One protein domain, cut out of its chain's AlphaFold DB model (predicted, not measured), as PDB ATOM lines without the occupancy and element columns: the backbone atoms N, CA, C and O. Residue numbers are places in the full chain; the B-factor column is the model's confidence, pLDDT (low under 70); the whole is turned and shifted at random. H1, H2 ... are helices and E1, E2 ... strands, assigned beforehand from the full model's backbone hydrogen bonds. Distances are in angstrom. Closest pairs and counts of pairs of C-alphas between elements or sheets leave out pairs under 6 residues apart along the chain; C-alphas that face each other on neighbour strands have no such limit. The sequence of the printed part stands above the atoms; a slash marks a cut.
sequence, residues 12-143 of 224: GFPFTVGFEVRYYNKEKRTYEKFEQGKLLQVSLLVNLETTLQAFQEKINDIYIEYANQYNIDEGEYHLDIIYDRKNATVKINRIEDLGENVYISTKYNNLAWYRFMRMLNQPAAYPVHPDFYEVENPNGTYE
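What this domain is: This is residues 12 to 143 of the 224 residues of an uncharacterized protein of Trichomonas vaginalis (UniProt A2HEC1). One long helix, H1, packs on two three-stranded sheets: a long, twisted one, E2 E1 E5, and a shorter one, E3 E4 E6. A short helix, H2, sits beside E1, and a long loop, residues 120 to 139, leads from it to E6. The 132 printed residues hold two named helices and six named strands, E1 E2 H1 E3 E4 E5 H2 E6 along the chain; the class is mixed, and both sheets, in the orders named, are antiparallel. The whole is compact, with a radius of gyration of the C-alphas of 15.6 A, and spans 50 by 32 by 24 A.

How they stand to each other: E1, residues 13 to 25, and E2, residues 30 to 42, form an antiparallel hairpin, with N 19 and O 36 at 2.8 A. E5, residues 103 to 108, is antiparallel to E1, with N 18 and O 107 at 2.7 A. H1, residues 48 to 69, is on this sheet, two layers with the helix on one face; its closest C-alphas to E2 are those of Thr 51 and Val 42, 6.5 A. H1 also lies over E3, residues 78 to 84, at a height over the sheet of 7.5 A, along the strands. E4, residues 89 to 95, forms a hairpin with E3, N 80 and O 93 at 2.8 A. E6, residues 140 to 142, is antiparallel to E4, N 90 and O 142 at 2.9 A. H2, residues 110 to 119, stands at the first sheet's level, and is apart from H1. In both helices every O i to N i+4 pair is within hydrogen-bond range.

Where its parts are: E1 begins at C-alpha 13 (11.749, -7.926, -93.966) and is 35.5 A long, E2 36.8 A, H1 31.8 A. E6 ends at C-alpha 142 (25.460, -5.388, -81.378).

The domain as a whole: The farthest C-alphas, Lys 28 and Lys 86, are 52.6 A apart. The printed part has no cut; H2 to E6 is a long link. pLDDT is under 70 at 22 residues, among them 96 to 102.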
ATOM      1  N   GLY A  12      10.177  -5.704 -98.069       54.16
ATOM      2  CA  GLY A  12      10.015  -5.818 -96.622       54.16
ATOM      3  C   GLY A  12      10.895  -6.918 -96.028       54.16
ATOM      4  O   GLY A  12      11.485  -7.730 -96.738       54.16
ATOM      5  N   PHE A  13      10.968  -6.950 -94.706       61.25
ATOM      6  CA  PHE A  13      11.749  -7.926 -93.966       61.25
ATOM      7  C   PHE A  13      10.842  -9.074 -93.503       61.25
ATOM      8  O   PHE A  13      10.297  -9.001 -92.400       61.25
ATOM      9  N   PRO A  14      10.591 -10.119 -94.326       61.84
ATOM     10  CA  PRO A  14       9.942 -11.312 -93.825       61.84
ATOM     11  C   PRO A  14      10.961 -12.059 -92.974       61.84
ATOM     12  O   PRO A  14      12.053 -12.406 -93.436       61.84
ATOM     13  N   PHE A  15      10.589 -12.278 -91.724       68.06
ATOM     14  CA  PHE A  15      11.414 -12.923 -90.727       68.06
ATOM     15  C   PHE A  15      10.617 -14.079 -90.144       68.06
ATOM     16  O   PHE A  15       9.590 -13.875 -89.505       68.06
ATOM     17  N   THR A  16      11.045 -15.305 -90.419       68.69
ATOM     18  CA  THR A  16      10.380 -16.485 -89.867       68.69
ATOM     19  C   THR A  16      11.062 -16.864 -88.564       68.69
ATOM     20  O   THR A  16      12.255 -17.174 -88.546       68.69
ATOM     21  N   VAL A  17      10.286 -16.852 -87.483       70.81
ATOM     22  CA  VAL A  17      10.723 -17.296 -86.160       70.81
ATOM     23  C   VAL A  17      10.065 -18.625 -85.873       70.81
ATOM     24  O   VAL A  17       8.841 -18.740 -85.870       70.81
ATOM     25  N   GLY A  18      10.888 -19.641 -85.683       71.69
ATOM     26  CA  GLY A  18      10.482 -20.908 -85.116       71.69
ATOM     27  C   GLY A  18      10.319 -20.735 -83.618       71.69
ATOM     28  O   GLY A  18      11.144 -20.112 -82.963       71.69
ATOM     29  N   PHE A  19       9.266 -21.293 -83.060       76.00
ATOM     30  CA  PHE A  19       9.105 -21.404 -81.624       76.00
ATOM     31  C   PHE A  19       9.094 -22.879 -81.285       76.00
ATOM     32  O   PHE A  19       8.332 -23.647 -81.874       76.00
ATOM     33  N   GLU A  20       9.970 -23.267 -80.371       78.06
ATOM     34  CA  GLU A  20       9.947 -24.582 -79.761       78.06
ATOM     35  C   GLU A  20       9.323 -24.437 -78.377       78.06
ATOM     36  O   GLU A  20       9.813 -23.688 -77.536       78.06
ATOM     37  N   VAL A  21       8.228 -25.156 -78.156       76.75
ATOM     38  CA  VAL A  21       7.556 -25.224 -76.862       76.75
ATOM     39  C   VAL A  21       7.677 -26.650 -76.360       76.75
ATOM     40  O   VAL A  21       7.232 -27.597 -77.018       76.75
ATOM     41  N   ARG A  22       8.267 -26.813 -75.181       77.56
ATOM     42  CA  ARG A  22       8.264 -28.069 -74.440       77.56
ATOM     43  C   ARG A  22       7.473 -27.862 -73.161       77.56
ATOM     44  O   ARG A  22       7.757 -26.938 -72.410       77.56
ATOM     45  N   TYR A  23       6.494 -28.722 -72.907       75.06
ATOM     46  CA  TYR A  23       5.631 -28.602 -71.733       75.06
ATOM     47  C   TYR A  23       5.208 -29.969 -71.194       75.06
ATOM     48  O   TYR A  23       5.236 -30.985 -71.895       75.06
ATOM     49  N   TYR A  24       4.801 -29.996 -69.924       72.94
ATOM     50  CA  TYR A  24       4.190 -31.171 -69.313       72.94
ATOM     51  C   TYR A  24       2.679 -31.162 -69.553       72.94
ATOM     52  O   TYR A  24       1.951 -30.347 -68.984       72.94
ATOM     53  N   ASN A  25       2.183 -32.087 -70.376       72.62
ATOM     54  CA  ASN A  25       0.752 -32.237 -70.599       72.62
ATOM     55  C   ASN A  25       0.114 -32.933 -69.384       72.62
ATOM     56  O   ASN A  25       0.282 -34.140 -69.189       72.62
ATOM     57  N   LYS A  26      -0.637 -32.178 -68.569       71.31
ATOM     58  CA  LYS A  26      -1.284 -32.688 -67.345       71.31
ATOM     59  C   LYS A  26      -2.347 -33.758 -67.629       71.31
ATOM     60  O   LYS A  26      -2.499 -34.675 -66.824       71.31
ATOM     61  N   GLU A  27      -3.046 -33.677 -68.761       75.56
ATOM     62  CA  GLU A  27      -4.086 -34.641 -69.153       75.56
ATOM     63  C   GLU A  27      -3.480 -35.987 -69.556       75.56
ATOM     64  O   GLU A  27      -3.929 -37.042 -69.107       75.56
ATOM     65  N   LYS A  28      -2.416 -35.953 -70.365       79.38
ATOM     66  CA  LYS A  28      -1.717 -37.157 -70.843       79.38
ATOM     67  C   LYS A  28      -0.669 -37.678 -69.861       79.38
ATOM     68  O   LYS A  28      -0.220 -38.810 -70.001       79.38
ATOM     69  N   ARG A  29      -0.296 -36.871 -68.862       78.88
ATOM     70  CA  ARG A  29       0.793 -37.126 -67.902       78.88
ATOM     71  C   ARG A  29       2.146 -37.389 -68.573       78.88
ATOM     72  O   ARG A  29       2.959 -38.155 -68.059       78.88
ATOM     73  N   THR A  30       2.397 -36.746 -69.711       80.81
ATOM     74  CA  THR A  30       3.615 -36.912 -70.518       80.81
ATOM     75  C   THR A  30       4.176 -35.562 -70.943       80.81
ATOM     76  O   THR A  30       3.427 -34.607 -71.135       80.81
ATOM     77  N   TYR A  31       5.493 -35.493 -71.147       76.00
ATOM     78  CA  TYR A  31       6.113 -34.339 -71.795       76.00
ATOM     79  C   TYR A  31       5.811 -34.345 -73.290       76.00
ATOM     80  O   TYR A  31       5.996 -35.363 -73.958       76.00
ATOM     81  N   GLU A  32       5.373 -33.204 -73.807       79.94
ATOM     82  CA  GLU A  32       5.159 -32.983 -75.232       79.94
ATOM     83  C   GLU A  32       6.084 -31.870 -75.732       79.94
ATOM     84  O   GLU A  32       6.482 -30.971 -74.986       79.94
ATOM     85  N   LYS A  33       6.452 -31.970 -77.011       80.44
ATOM     86  CA  LYS A  33       7.247 -30.981 -77.733       80.44
ATOM     87  C   LYS A  33       6.476 -30.561 -78.975       80.44
ATOM     88  O   LYS A  33       5.972 -31.415 -79.706       80.44
ATOM     89  N   PHE A  34       6.448 -29.263 -79.232       77.44
ATOM     90  CA  PHE A  34       5.890 -28.679 -80.438       77.44
ATOM     91  C   PHE A  34       6.874 -27.679 -81.050       77.44
ATOM     92  O   PHE A  34       7.563 -26.959 -80.332       77.44
ATOM     93  N   GLU A  35       6.941 -27.651 -82.380       76.88
ATOM     94  CA  GLU A  35       7.723 -26.677 -83.138       76.88
ATOM     95  C   GLU A  35       6.820 -26.009 -84.174       76.88
ATOM     96  O   GLU A  35       6.189 -26.688 -84.987       76.88
ATOM     97  N   GLN A  36       6.773 -24.677 -84.171       74.12
ATOM     98  CA  GLN A  36       6.026 -23.916 -85.169       74.12
ATOM     99  C   GLN A  36       6.798 -22.700 -85.653       74.12
ATOM    100  O   GLN A  36       7.176 -21.829 -84.875       74.12
ATOM    101  N   GLY A  37       6.969 -22.615 -86.971       74.50
ATOM    102  CA  GLY A  37       7.401 -21.394 -87.641       74.50
ATOM    103  C   GLY A  37       6.249 -20.399 -87.742       74.50
ATOM    104  O   GLY A  37       5.219 -20.701 -88.345       74.50
ATOM    105  N   LYS A  38       6.426 -19.202 -87.190       78.38
ATOM    106  CA  LYS A  38       5.549 -18.047 -87.396       78.38
ATOM    107  C   LYS A  38       6.279 -17.051 -88.297       78.38
ATOM    108  O   LYS A  38       7.416 -16.659 -88.032       78.38
ATOM    109  N   LEU A  39       5.628 -16.649 -89.385       76.44
ATOM    110  CA  LEU A  39       6.130 -15.576 -90.237       76.44
ATOM    111  C   LEU A  39       5.810 -14.230 -89.581       76.44
ATOM    112  O   LEU A  39       4.645 -13.855 -89.467       76.44
ATOM    113  N   LEU A  40       6.843 -13.487 -89.202       76.38
ATOM    114  CA  LEU A  40       6.743 -12.117 -88.723       76.38
ATOM    115  C   LEU A  40       7.130 -11.160 -89.847       76.38
ATOM    116  O   LEU A  40       8.196 -11.268 -90.450       76.38
ATOM    117  N   GLN A  41       6.253 -10.205 -90.141       73.69
ATOM    118  CA  GLN A  41       6.558  -9.112 -91.062       73.69
ATOM    119  C   GLN A  41       6.704  -7.820 -90.271       73.69
ATOM    120  O   GLN A  41       5.740  -7.376 -89.649       73.69
ATOM    121  N   VAL A  42       7.884  -7.208 -90.289       74.38
ATOM    122  CA  VAL A  42       8.106  -5.867 -89.728       74.38
ATOM    123  C   VAL A  42       8.402  -4.879 -90.848       74.38
ATOM    124  O   VAL A  42       8.997  -5.222 -91.874       74.38
ATOM    125  N   SER A  43       7.931  -3.649 -90.667       73.69
ATOM    126  CA  SER A  43       8.189  -2.578 -91.620       73.69
ATOM    127  C   SER A  43       9.612  -2.060 -91.440       73.69
ATOM    128  O   SER A  43      10.001  -1.705 -90.329       73.69
ATOM    129  N   LEU A  44      10.353  -1.980 -92.544       70.69
ATOM    130  CA  LEU A  44      11.624  -1.251 -92.632       70.69
ATOM    131  C   LEU A  44      11.442   0.168 -93.199       70.69
ATOM    132  O   LEU A  44      12.418   0.859 -93.456       70.69
ATOM    133  N   LEU A  45      10.193   0.582 -93.457       68.06
ATOM    134  CA  LEU A  45       9.867   1.920 -93.971       68.06
ATOM    135  C   LEU A  45       9.898   2.999 -92.888       68.06
ATOM    136  O   LEU A  45       9.798   4.184 -93.194       68.06
ATOM    137  N   VAL A  46       9.944   2.575 -91.629       75.56
ATOM    138  CA  VAL A  46      10.012   3.440 -90.453       75.56
ATOM    139  C   VAL A  46      11.441   3.441 -89.910       75.56
ATOM    140  O   VAL A  46      12.296   2.698 -90.389       75.56
ATOM    141  N   ASN A  47      11.707   4.286 -88.918       84.38
ATOM    142  CA  ASN A  47      13.023   4.353 -88.293       84.38
ATOM    143  C   ASN A  47      13.389   3.061 -87.546       84.38
ATOM    144  O   ASN A  47      12.515   2.285 -87.145       84.38
ATOM    145  N   LEU A  48      14.695   2.864 -87.326       86.31
ATOM    146  CA  LEU A  48      15.239   1.656 -86.703       86.31
ATOM    147  C   LEU A  48      14.595   1.360 -85.340       86.31
ATOM    148  O   LEU A  48      14.243   0.218 -85.061       86.31
ATOM    149  N   GLU A  49      14.421   2.381 -84.502       90.44
ATOM    150  CA  GLU A  49      13.859   2.246 -83.155       90.44
ATOM    151  C   GLU A  49      12.435   1.675 -83.179       90.44
ATOM    152  O   GLU A  49      12.137   0.709 -82.479       90.44
ATOM    153  N   THR A  50      11.587   2.201 -84.063       89.12
ATOM    154  CA  THR A  50      10.206   1.736 -84.247       89.12
ATOM    155  C   THR A  50      10.176   0.314 -84.805       89.12
ATOM    156  O   THR A  50       9.369  -0.509 -84.375       89.12
ATOM    157  N   THR A  51      11.067  -0.010 -85.749       86.31
ATOM    158  CA  THR A  51      11.199  -1.374 -86.281       86.31
ATOM    159  C   THR A  51      11.592  -2.366 -85.182       86.31
ATOM    160  O   THR A  51      11.020  -3.455 -85.125       86.31
ATOM    161  N   LEU A  52      12.531  -2.003 -84.302       89.75
ATOM    162  CA  LEU A  52      12.978  -2.845 -83.188       89.75
ATOM    163  C   LEU A  52      11.887  -3.028 -82.125       89.75
ATOM    164  O   LEU A  52      11.682  -4.151 -81.672       89.75
ATOM    165  N   GLN A  53      11.145  -1.972 -81.784       90.50
ATOM    166  CA  GLN A  53       9.999  -2.052 -80.868       90.50
ATOM    167  C   GLN A  53       8.901  -2.967 -81.417       90.50
ATOM    168  O   GLN A  53       8.474  -3.898 -80.739       90.50
ATOM    169  N   ALA A  54       8.513  -2.791 -82.684       88.31
ATOM    170  CA  ALA A  54       7.515  -3.650 -83.321       88.31
ATOM    171  C   ALA A  54       7.976  -5.114 -83.419       88.31
ATOM    172  O   ALA A  54       7.157  -6.034 -83.407       88.31
ATOM    173  N   PHE A  55       9.283  -5.348 -83.555       85.81
ATOM    174  CA  PHE A  55       9.851  -6.690 -83.507       85.81
ATOM    175  C   PHE A  55       9.745  -7.294 -82.100       85.81
ATOM    176  O   PHE A  55       9.277  -8.423 -81.967       85.81
ATOM    177  N   GLN A  56      10.108  -6.531 -81.067       89.75
ATOM    178  CA  GLN A  56       9.979  -6.929 -79.667       89.75
ATOM    179  C   GLN A  56       8.537  -7.302 -79.300       89.75
ATOM    180  O   GLN A  56       8.300  -8.396 -78.790       89.75
ATOM    181  N   GLU A  57       7.577  -6.424 -79.595       90.25
ATOM    182  CA  GLU A  57       6.156  -6.627 -79.286       90.25
ATOM    183  C   GLU A  57       5.624  -7.920 -79.909       90.25
ATOM    184  O   GLU A  57       5.055  -8.753 -79.212       90.25
ATOM    185  N   LYS A  58       5.909  -8.165 -81.195       88.44
ATOM    186  CA  LYS A  58       5.435  -9.369 -81.895       88.44
ATOM    187  C   LYS A  58       5.966 -10.672 -81.312       88.44
ATOM    188  O   LYS A  58       5.270 -11.681 -81.362       88.44
ATOM    189  N   ILE A  59       7.205 -10.682 -80.825       86.50
ATOM    190  CA  ILE A  59       7.777 -11.869 -80.176       86.50
ATOM    191  C   ILE A  59       7.123 -12.080 -78.810       86.50
ATOM    192  O   ILE A  59       6.725 -13.201 -78.498       86.50
ATOM    193  N   ASN A  60       6.963 -11.007 -78.035       88.25
ATOM    194  CA  ASN A  60       6.353 -11.063 -76.709       88.25
ATOM    195  C   ASN A  60       4.882 -11.492 -76.766       88.25
ATOM    196  O   ASN A  60       4.473 -12.343 -75.981       88.25
ATOM    197  N   ASP A  61       4.118 -11.010 -77.747       89.31
ATOM    198  CA  ASP A  61       2.739 -11.450 -77.986       89.31
ATOM    199  C   ASP A  61       2.658 -12.964 -78.237       89.31
ATOM    200  O   ASP A  61       1.751 -13.630 -77.742       89.31
ATOM    201  N   ILE A  62       3.627 -13.532 -78.966       87.25
ATOM    202  CA  ILE A  62       3.679 -14.977 -79.229       87.25
ATOM    203  C   ILE A  62       4.096 -15.762 -77.981       87.25
ATOM    204  O   ILE A  62       3.544 -16.834 -77.728       87.25
ATOM    205  N   TYR A  63       5.038 -15.249 -77.183       85.94
ATOM    206  CA  TYR A  63       5.353 -15.857 -75.887       85.94
ATOM    207  C   TYR A  63       4.097 -15.944 -75.008       85.94
ATOM    208  O   TYR A  63       3.813 -17.012 -74.463       85.94
ATOM    209  N   ILE A  64       3.300 -14.873 -74.951       85.94
ATOM    210  CA  ILE A  64       2.027 -14.829 -74.218       85.94
ATOM    211  C   ILE A  64       0.993 -15.791 -74.829       85.94
ATOM    212  O   ILE A  64       0.318 -16.511 -74.091       85.94
ATOM    213  N   GLU A  65       0.861 -15.845 -76.162       87.19
ATOM    214  CA  GLU A  65      -0.033 -16.778 -76.875       87.19
ATOM    215  C   GLU A  65       0.249 -18.227 -76.455       87.19
ATOM    216  O   GLU A  65      -0.659 -18.941 -76.025       87.19
ATOM    217  N   TYR A  66       1.511 -18.657 -76.525       83.94
ATOM    218  CA  TYR A  66       1.883 -20.036 -76.212       83.94
ATOM    219  C   TYR A  66       1.859 -20.351 -74.721       83.94
ATOM    220  O   TYR A  66       1.440 -21.453 -74.360       83.94
ATOM    221  N   ALA A  67       2.249 -19.412 -73.856       80.81
ATOM    222  CA  ALA A  67       2.135 -19.604 -72.414       80.81
ATOM    223  C   ALA A  67       0.676 -19.896 -72.017       80.81
ATOM    224  O   ALA A  67       0.401 -20.897 -71.350       80.81
ATOM    225  N   ASN A  68      -0.264 -19.102 -72.544       83.69
ATOM    226  CA  ASN A  68      -1.699 -19.285 -72.331       83.69
ATOM    227  C   ASN A  68      -2.228 -20.591 -72.937       83.69
ATOM    228  O   ASN A  68      -2.915 -21.356 -72.261       83.69
ATOM    229  N   GLN A  69      -1.914 -20.865 -74.208       82.25
ATOM    230  CA  GLN A  69      -2.433 -22.033 -74.924       82.25
ATOM    231  C   GLN A  69      -2.039 -23.354 -74.254       82.25
ATOM    232  O   GLN A  69      -2.836 -24.292 -74.223       82.25
ATOM    233  N   TYR A  70      -0.815 -23.439 -73.733       76.56
ATOM    234  CA  TYR A  70      -0.277 -24.665 -73.144       76.56
ATOM    235  C   TYR A  70      -0.316 -24.673 -71.614       76.56
ATOM    236  O   TYR A  70       0.201 -25.607 -70.997       76.56
ATOM    237  N   ASN A  71      -0.966 -23.671 -71.007       73.62
ATOM    238  CA  ASN A  71      -1.101 -23.507 -69.562       73.62
ATOM    239  C   ASN A  71       0.253 -23.672 -68.843       73.62
ATOM    240  O   ASN A  71       0.371 -24.387 -67.839       73.62
ATOM    241  N   ILE A  72       1.278 -23.062 -69.430       72.94
ATOM    242  CA  ILE A  72       2.620 -22.964 -68.868       72.94
ATOM    243  C   ILE A  72       2.535 -21.903 -67.770       72.94
ATOM    244  O   ILE A  72       1.968 -20.839 -68.013       72.94
ATOM    245  N   ASP A  73       3.033 -22.199 -66.563       67.38
ATOM    246  CA  ASP A  73       3.111 -21.175 -65.513       67.38
ATOM    247  C   ASP A  73       3.915 -19.992 -66.061       67.38
ATOM    248  O   ASP A  73       4.979 -20.192 -66.648       67.38
ATOM    249  N   GLU A  74       3.377 -18.780 -65.911       59.78
ATOM    250  CA  GLU A  74       3.979 -17.537 -66.394       59.78
ATOM    251  C   GLU A  74       5.324 -17.289 -65.685       59.78
ATOM    252  O   GLU A  74       5.418 -16.546 -64.710       59.78
ATOM    253  N   GLY A  75       6.397 -17.922 -66.160       62.31
ATOM    254  CA  GLY A  75       7.732 -17.353 -66.033       62.31
ATOM    255  C   GLY A  75       7.784 -16.002 -66.756       62.31
ATOM    256  O   GLY A  75       6.952 -15.708 -67.615       62.31
ATOM    257  N   GLU A  76       8.762 -15.155 -66.434       66.75
ATOM    258  CA  GLU A  76       8.960 -13.888 -67.152       66.75
ATOM    259  C   GLU A  76       9.541 -14.145 -68.557       66.75
ATOM    260  O   GLU A  76      10.731 -13.954 -68.792       66.75
ATOM    261  N   TYR A  77       8.715 -14.583 -69.511       75.31
ATOM    262  CA  TYR A  77       9.119 -14.753 -70.909       75.31
ATOM    263  C   TYR A  77       9.054 -13.419 -71.638       75.31
ATOM    264  O   TYR A  77       7.966 -12.924 -71.940       75.31
ATOM    265  N   HIS A  78      10.204 -12.831 -71.946       82.12
ATOM    266  CA  HIS A  78      10.215 -11.639 -72.779       82.12
ATOM    267  C   HIS A  78      11.532 -11.426 -73.514       82.12
ATOM    268  O   HIS A  78      12.632 -11.758 -73.066       82.12
ATOM    269  N   LEU A  79      11.386 -10.812 -74.676       87.19
ATOM    270  CA  LEU A  79      12.425 -10.139 -75.414       87.19
ATOM    271  C   LEU A  79      12.426  -8.667 -74.987       87.19
ATOM    272  O   LEU A  79      11.384  -8.010 -74.993       87.19
ATOM    273  N   ASP A  80      13.598  -8.161 -74.628       90.12
ATOM    274  CA  ASP A  80      13.865  -6.754 -74.344       90.12
ATOM    275  C   ASP A  80      14.974  -6.265 -75.279       90.12
ATOM    276  O   ASP A  80      16.075  -6.819 -75.330       90.12
ATOM    277  N   ILE A  81      14.666  -5.244 -76.072       92.38
ATOM    278  CA  ILE A  81      15.567  -4.651 -77.049       92.38
ATOM    279  C   ILE A  81      15.796  -3.197 -76.672       92.38
ATOM    280  O   ILE A  81      14.916  -2.344 -76.774       92.38
ATOM    281  N   ILE A  82      17.038  -2.898 -76.312       94.25
ATOM    282  CA  ILE A  82      17.474  -1.561 -75.934       94.25
ATOM    283  C   ILE A  82      18.315  -0.998 -77.072       94.25
ATOM    284  O   ILE A  82      19.417  -1.481 -77.347       94.25
ATOM    285  N   TYR A  83      17.808   0.046 -77.721       94.69
ATOM    286  CA  TYR A  83      18.555   0.794 -78.723       94.69
ATOM    287  C   TYR A  83      19.176   2.057 -78.115       94.69
ATOM    288  O   TYR A  83      18.472   2.956 -77.661       94.69
ATOM    289  N   ASP A  84      20.506   2.146 -78.140       94.00
ATOM    290  CA  ASP A  84      21.250   3.359 -77.810       94.00
ATOM    291  C   ASP A  84      21.777   4.001 -79.097       94.00
ATOM    292  O   ASP A  84      22.836   3.648 -79.630       94.00
ATOM    293  N   ARG A  85      21.020   4.990 -79.578       90.00
ATOM    294  CA  ARG A  85      21.344   5.765 -80.779       90.00
ATOM    295  C   ARG A  85      22.676   6.500 -80.672       90.00
ATOM    296  O   ARG A  85      23.390   6.613 -81.661       90.00
ATOM    297  N   LYS A  86      23.038   6.994 -79.484       88.88
ATOM    298  CA  LYS A  86      24.254   7.798 -79.291       88.88
ATOM    299  C   LYS A  86      25.511   6.969 -79.529       88.88
ATOM    300  O   LYS A  86      26.483   7.481 -80.077       88.88
ATOM    301  N   ASN A  87      25.490   5.714 -79.093       90.88
ATOM    302  CA  ASN A  87      26.612   4.792 -79.242       90.88
ATOM    303  C   ASN A  87      26.457   3.845 -80.443       90.88
ATOM    304  O   ASN A  87      27.348   3.034 -80.689       90.88
ATOM    305  N   ALA A  88      25.355   3.957 -81.195       92.00
ATOM    306  CA  ALA A  88      24.996   3.053 -82.285       92.00
ATOM    307  C   ALA A  88      25.051   1.577 -81.855       92.00
ATOM    308  O   ALA A  88      25.644   0.733 -82.537       92.00
ATOM    309  N   THR A  89      24.461   1.275 -80.695       94.50
ATOM    310  CA  THR A  89      24.417  -0.080 -80.138       94.50
ATOM    311  C   THR A  89      22.987  -0.557 -79.946       94.50
ATOM    312  O   THR A  89      22.147   0.186 -79.442       94.50
ATOM    313  N   VAL A  90      22.730  -1.818 -80.277       94.81
ATOM    314  CA  VAL A  90      21.486  -2.518 -79.944       94.81
ATOM    315  C   VAL A  90      21.830  -3.634 -78.974       94.81
ATOM    316  O   VAL A  90      22.642  -4.502 -79.288       94.81
ATOM    317  N   LYS A  91      21.226  -3.618 -77.791       94.50
ATOM    318  CA  LYS A  91      21.314  -4.712 -76.831       94.50
ATOM    319  C   LYS A  91      20.025  -5.509 -76.892       94.50
ATOM    320  O   LYS A  91      18.951  -4.940 -76.746       94.50
ATOM    321  N   ILE A  92      20.149  -6.809 -77.103       91.38
ATOM    322  CA  ILE A  92      19.033  -7.741 -77.045       91.38
ATOM    323  C   ILE A  92      19.232  -8.556 -75.780       91.38
ATOM    324  O   ILE A  92      20.225  -9.276 -75.669       91.38
ATOM    325  N   ASN A  93      18.311  -8.399 -74.838       87.62
ATOM    326  CA  ASN A  93      18.176  -9.238 -73.665       87.62
ATOM    327  C   ASN A  93      17.001 -10.172 -73.918       87.62
ATOM    328  O   ASN A  93      15.881  -9.738 -74.176       87.62
ATOM    329  N   ARG A  94      17.261 -11.466 -73.855       78.62
ATOM    330  CA  ARG A  94      16.215 -12.468 -73.978       78.62
ATOM    331  C   ARG A  94      16.102 -13.211 -72.664       78.62
ATOM    332  O   ARG A  94      17.071 -13.840 -72.237       78.62
ATOM    333  N   ILE A  95      14.934 -13.130 -72.048       73.62
ATOM    334  CA  ILE A  95      14.608 -13.871 -70.841       73.62
ATOM    335  C   ILE A  95      13.705 -15.024 -71.274       73.62
ATOM    336  O   ILE A  95      12.529 -14.854 -71.579       73.62
ATOM    337  N   GLU A  96      14.332 -16.192 -71.385       69.25
ATOM    338  CA  GLU A  96      13.685 -17.482 -71.605       69.25
ATOM    339  C   GLU A  96      13.906 -18.333 -70.354       69.25
ATOM    340  O   GLU A  96      15.010 -18.347 -69.804       69.25
ATOM    341  N   ASP A  97      12.885 -19.070 -69.923       62.94
ATOM    342  CA  ASP A  97      13.073 -20.146 -68.951       62.94
ATOM    343  C   ASP A  97      13.514 -21.401 -69.705       62.94
ATOM    344  O   ASP A  97      12.738 -21.941 -70.486       62.94
ATOM    345  N   LEU A  98      14.759 -21.839 -69.498       61.94
ATOM    346  CA  LEU A  98      15.309 -23.098 -70.021       61.94
ATOM    347  C   LEU A  98      15.182 -24.238 -68.995       61.94
ATOM    348  O   LEU A  98      16.029 -25.134 -68.949       61.94
ATOM    349  N   GLY A  99      14.166 -24.182 -68.134       60.56
ATOM    350  CA  GLY A  99      13.882 -25.200 -67.136       60.56
ATOM    351  C   GLY A  99      13.819 -26.609 -67.732       60.56
ATOM    352  O   GLY A  99      13.440 -26.824 -68.883       60.56
ATOM    353  N   GLU A 100      14.176 -27.612 -66.925       60.25
ATOM    354  CA  GLU A 100      14.301 -29.005 -67.389       60.25
ATOM    355  C   GLU A 100      12.987 -29.591 -67.941       60.25
ATOM    356  O   GLU A 100      13.000 -30.505 -68.772       60.25
ATOM    357  N   ASN A 101      11.847 -29.061 -67.485       61.94
ATOM    358  CA  ASN A 101      10.528 -29.666 -67.667       61.94
ATOM    359  C   ASN A 101       9.574 -28.829 -68.532       61.94
ATOM    360  O   ASN A 101       8.705 -29.394 -69.199       61.94
ATOM    361  N   VAL A 102       9.725 -27.504 -68.540       65.50
ATOM    362  CA  VAL A 102       8.900 -26.589 -69.332       65.50
ATOM    363  C   VAL A 102       9.791 -25.468 -69.841       65.50
ATOM    364  O   VAL A 102      10.468 -24.828 -69.046       65.50
ATOM    365  N   TYR A 103       9.799 -25.248 -71.153       72.81
ATOM    366  CA  TYR A 103      10.463 -24.092 -71.741       72.81
ATOM    367  C   TYR A 103       9.797 -23.668 -73.043       72.81
ATOM    368  O   TYR A 103       9.243 -24.481 -73.791       72.81
ATOM    369  N   ILE A 104       9.910 -22.376 -73.326       75.62
ATOM    370  CA  ILE A 104       9.610 -21.787 -74.624       75.62
ATOM    371  C   ILE A 104      10.919 -21.188 -75.123       75.62
ATOM    372  O   ILE A 104      11.522 -20.369 -74.432       75.62
ATOM    373  N   SER A 105      11.366 -21.592 -76.308       77.38
ATOM    374  CA  SER A 105      12.543 -21.003 -76.941       77.38
ATOM    375  C   SER A 105      12.239 -20.516 -78.350       77.38
ATOM    376  O   SER A 105      11.541 -21.163 -79.137       77.38
ATOM    377  N   THR A 106      12.771 -19.342 -78.685       79.12
ATOM    378  CA  THR A 106      12.783 -18.853 -80.064       79.12
ATOM    379  C   THR A 106      13.960 -19.459 -80.808       79.12
ATOM    380  O   THR A 106      15.109 -19.342 -80.372       79.12
ATOM    381  N   LYS A 107      13.681 -20.014 -81.980       78.31
ATOM    382  CA  LYS A 107      14.653 -20.397 -82.995       78.31
ATOM    383  C   LYS A 107      14.482 -19.506 -84.214       78.31
ATOM    384  O   LYS A 107      13.372 -19.207 -84.640       78.31
ATOM    385  N   TYR A 108      15.581 -19.126 -84.836       76.62
ATOM    386  CA  TYR A 108      15.545 -18.304 -86.041       76.62
ATOM    387  C   TYR A 108      15.959 -19.154 -87.223       76.62
ATOM    388  O   TYR A 108      16.920 -19.919 -87.118       76.62
ATOM    389  N   ASN A 109      15.236 -19.045 -88.342       77.44
ATOM    390  CA  ASN A 109      15.748 -19.665 -89.552       77.44
ATOM    391  C   ASN A 109      16.993 -18.896 -90.029       77.44
ATOM    392  O   ASN A 109      17.155 -17.695 -89.775       77.44
ATOM    393  N   ASN A 110      17.890 -19.596 -90.711       79.69
ATOM    394  CA  ASN A 110      19.200 -19.059 -91.054       79.69
ATOM    395  C   ASN A 110      19.112 -17.825 -91.977       79.69
ATOM    396  O   ASN A 110      19.918 -16.901 -91.857       79.69
ATOM    397  N   LEU A 111      18.131 -17.771 -92.888       79.69
ATOM    398  CA  LEU A 111      17.935 -16.632 -93.795       79.69
ATOM    399  C   LEU A 111      17.406 -15.389 -93.081       79.69
ATOM    400  O   LEU A 111      17.890 -14.285 -93.327       79.69
ATOM    401  N   ALA A 112      16.421 -15.560 -92.210       77.94
ATOM    402  CA  ALA A 112      15.847 -14.503 -91.397       77.94
ATOM    403  C   ALA A 112      16.931 -13.926 -90.480       77.94
ATOM    404  O   ALA A 112      17.124 -12.710 -90.458       77.94
ATOM    405  N   TRP A 113      17.718 -14.789 -89.830       80.69
ATOM    406  CA  TRP A 113      18.848 -14.370 -89.005       80.69
ATOM    407  C   TRP A 113      19.913 -13.604 -89.786       80.69
ATOM    408  O   TRP A 113      20.314 -12.511 -89.385       80.69
ATOM    409  N   TYR A 114      20.329 -14.129 -90.942       82.00
ATOM    410  CA  TYR A 114      21.247 -13.429 -91.834       82.00
ATOM    411  C   TYR A 114      20.729 -12.028 -92.158       82.00
ATOM    412  O   TYR A 114      21.458 -11.050 -92.014       82.00
ATOM    413  N   ARG A 115      19.458 -11.904 -92.549       80.25
ATOM    414  CA  ARG A 115      18.867 -10.602 -92.865       80.25
ATOM    415  C   ARG A 115      18.848  -9.687 -91.637       80.25
ATOM    416  O   ARG A 115      19.150  -8.509 -91.798       80.25
ATOM    417  N   PHE A 116      18.523 -10.192 -90.444       82.00
ATOM    418  CA  PHE A 116      18.501  -9.405 -89.201       82.00
ATOM    419  C   PHE A 116      19.872  -8.808 -88.898       82.00
ATOM    420  O   PHE A 116      20.013  -7.602 -88.714       82.00
ATOM    421  N   MET A 117      20.903  -9.647 -88.965       84.50
ATOM    422  CA  MET A 117      22.286  -9.220 -88.803       84.50
ATOM    423  C   MET A 117      22.667  -8.171 -89.852       84.50
ATOM    424  O   MET A 117      23.255  -7.146 -89.519       84.50
ATOM    425  N   ARG A 118      22.266  -8.362 -91.114       81.69
ATOM    426  CA  ARG A 118      22.519  -7.391 -92.188       81.69
ATOM    427  C   ARG A 118      21.786  -6.064 -91.984       81.69
ATOM    428  O   ARG A 118      22.377  -5.029 -92.280       81.69
ATOM    429  N   MET A 119      20.557  -6.077 -91.465       80.81
ATOM    430  CA  MET A 119      19.807  -4.870 -91.089       80.81
ATOM    431  C   MET A 119      20.556  -4.080 -90.009       80.81
ATOM    432  O   MET A 119      20.708  -2.870 -90.128       80.81
ATOM    433  N   LEU A 120      21.099  -4.772 -89.005       86.50
ATOM    434  CA  LEU A 120      21.899  -4.168 -87.938       86.50
ATOM    435  C   LEU A 120      23.348  -3.841 -88.345       86.50
ATOM    436  O   LEU A 120      24.145  -3.485 -87.482       86.50
ATOM    437  N   ASN A 121      23.724  -3.964 -89.626       87.25
ATOM    438  CA  ASN A 121      25.101  -3.782 -90.109       87.25
ATOM    439  C   ASN A 121      26.134  -4.695 -89.408       87.25
ATOM    440  O   ASN A 121      27.284  -4.330 -89.173       87.25
ATOM    441  N   GLN A 122      25.721  -5.919 -89.087       87.44
ATOM    442  CA  GLN A 122      26.563  -6.939 -88.476       87.44
ATOM    443  C   GLN A 122      27.117  -7.911 -89.526       87.44
ATOM    444  O   GLN A 122      26.458  -8.190 -90.538       87.44
ATOM    445  N   PRO A 123      28.325  -8.463 -89.305       84.81
ATOM    446  CA  PRO A 123      28.868  -9.502 -90.166       84.81
ATOM    447  C   PRO A 123      27.986 -10.753 -90.098       84.81
ATOM    448  O   PRO A 123      27.701 -11.273 -89.022       84.81
ATOM    449  N   ALA A 124      27.573 -11.253 -91.260       83.38
ATOM    450  CA  ALA A 124      26.828 -12.500 -91.373       83.38
ATOM    451  C   ALA A 124      27.166 -13.210 -92.685       83.38
ATOM    452  O   ALA A 124      27.187 -12.587 -93.751       83.38
ATOM    453  N   ALA A 125      27.419 -14.515 -92.606       83.25
ATOM    454  CA  ALA A 125      27.592 -15.361 -93.779       83.25
ATOM    455  C   ALA A 125      26.224 -15.677 -94.397       83.25
ATOM    456  O   ALA A 125      25.262 -15.939 -93.674       83.25
ATOM    457  N   TYR A 126      26.130 -15.644 -95.730       83.56
ATOM    458  CA  TYR A 126      24.903 -16.068 -96.403       83.56
ATOM    459  C   TYR A 126      24.664 -17.558 -96.116       83.56
ATOM    460  O   TYR A 126      25.597 -18.352 -96.269       83.56
ATOM    461  N   PRO A 127      23.458 -17.954 -95.688       81.50
ATOM    462  CA  PRO A 127      23.226 -19.317 -95.245       81.50
ATOM    463  C   PRO A 127      23.209 -20.293 -96.421       81.50
ATOM    464  O   PRO A 127      22.596 -20.031 -97.455       81.50
ATOM    465  N   VAL A 128      23.848 -21.452 -96.239       80.25
ATOM    466  CA  VAL A 128      23.831 -22.555 -97.220       80.25
ATOM    467  C   VAL A 128      22.451 -23.220 -97.268       80.25
ATOM    468  O   VAL A 128      21.996 -23.663 -98.321       80.25
ATOM    469  N   HIS A 129      21.758 -23.226 -96.131       79.81
ATOM    470  CA  HIS A 129      20.436 -23.808 -95.957       79.81
ATOM    471  C   HIS A 129      19.483 -22.754 -95.364       79.81
ATOM    472  O   HIS A 129      19.441 -22.593 -94.142       79.81
ATOM    473  N   PRO A 130      18.768 -21.981 -96.205       71.31
ATOM    474  CA  PRO A 130      18.062 -20.765 -95.784       71.31
ATOM    475  C   PRO A 130      16.907 -21.010 -94.800       71.31
ATOM    476  O   PRO A 130      16.630 -20.143 -93.973       71.31
ATOM    477  N   ASP A 131      16.284 -22.187 -94.852       71.75
ATOM    478  CA  ASP A 131      15.070 -22.502 -94.087       71.75
ATOM    479  C   ASP A 131      15.321 -23.334 -92.819       71.75
ATOM    480  O   ASP A 131      14.377 -23.678 -92.109       71.75
ATOM    481  N   PHE A 132      16.579 -23.658 -92.509       70.94
ATOM    482  CA  PHE A 132      16.927 -24.420 -91.308       70.94
ATOM    483  C   PHE A 132      16.990 -23.514 -90.080       70.94
ATOM    484  O   PHE A 132      17.422 -22.366 -90.170       70.94
ATOM    485  N   TYR A 133      16.568 -24.050 -88.935       68.38
ATOM    486  CA  TYR A 133      16.551 -23.373 -87.640       68.38
ATOM    487  C   TYR A 133      17.767 -23.796 -86.806       68.38
ATOM    488  O   TYR A 133      17.636 -24.606 -85.891       68.38
ATOM    489  N   GLU A 134      18.956 -23.293 -87.149       64.19
ATOM    490  CA  GLU A 134      20.218 -23.649 -86.469       64.19
ATOM    491  C   GLU A 134      20.830 -22.495 -85.666       64.19
ATOM    492  O   GLU A 134      21.843 -22.675 -84.995       64.19
ATOM    493  N   VAL A 135      20.236 -21.299 -85.713       62.12
ATOM    494  CA  VAL A 135      20.798 -20.150 -85.002       62.12
ATOM    495  C   VAL A 135      20.356 -20.166 -83.548       62.12
ATOM    496  O   VAL A 135      19.234 -19.777 -83.209       62.12
ATOM    497  N   GLU A 136      21.285 -20.562 -82.687       58.31
ATOM    498  CA  GLU A 136      21.161 -20.393 -81.252       58.31
ATOM    499  C   GLU A 136      21.559 -18.965 -80.857       58.31
ATOM    500  O   GLU A 136      22.720 -18.570 -80.911       58.31
ATOM    501  N   ASN A 137      20.552 -18.230 -80.387       63.44
ATOM    502  CA  ASN A 137      20.663 -17.119 -79.447       63.44
ATOM    503  C   ASN A 137      21.025 -15.717 -80.010       63.44
ATOM    504  O   ASN A 137      22.195 -15.404 -80.220       63.44
ATOM    505  N   PRO A 138      20.038 -14.806 -80.149       70.56
ATOM    506  CA  PRO A 138      20.260 -13.399 -80.490       70.56
ATOM    507  C   PRO A 138      20.685 -12.547 -79.280       70.56
ATOM    508  O   PRO A 138      20.748 -11.325 -79.375       70.56
ATOM    509  N   ASN A 139      20.899 -13.157 -78.113       81.88
ATOM    510  CA  ASN A 139      21.221 -12.438 -76.887       81.88
ATOM    511  C   ASN A 139      22.630 -11.841 -76.976       81.88
ATOM    512  O   ASN A 139      23.596 -12.540 -77.292       81.88
ATOM    513  N   GLY A 140      22.761 -10.552 -76.679       89.12
ATOM    514  CA  GLY A 140      24.046  -9.873 -76.767       89.12
ATOM    515  C   GLY A 140      23.945  -8.386 -77.068       89.12
ATOM    516  O   GLY A 140      22.878  -7.777 -77.050       89.12
ATOM    517  N   THR A 141      25.107  -7.784 -77.307       93.62
ATOM    518  CA  THR A 141      25.229  -6.381 -77.711       93.62
ATOM    519  C   THR A 141      25.812  -6.315 -79.112       93.62
ATOM    520  O   THR A 141      26.894  -6.836 -79.370       93.62
ATOM    521  N   TYR A 142      25.083  -5.656 -80.002       92.69
ATOM    522  CA  TYR A 142      25.460  -5.388 -81.378       92.69
ATOM    523  C   TYR A 142      25.962  -3.956 -81.466       92.69
ATOM    524  O   TYR A 142      25.247  -3.020 -81.110       92.69
ATOM    525  N   GLU A 143      27.196  -3.781 -81.920       92.94
ATOM    526  CA  GLU A 143      27.831  -2.472 -82.054       92.94
ATOM    527  C   GLU A 143      27.848  -2.007 -83.507       92.94
ATOM    528  O   GLU A 143      27.776  -2.824 -84.421       92.94
TER     529      GLU A 143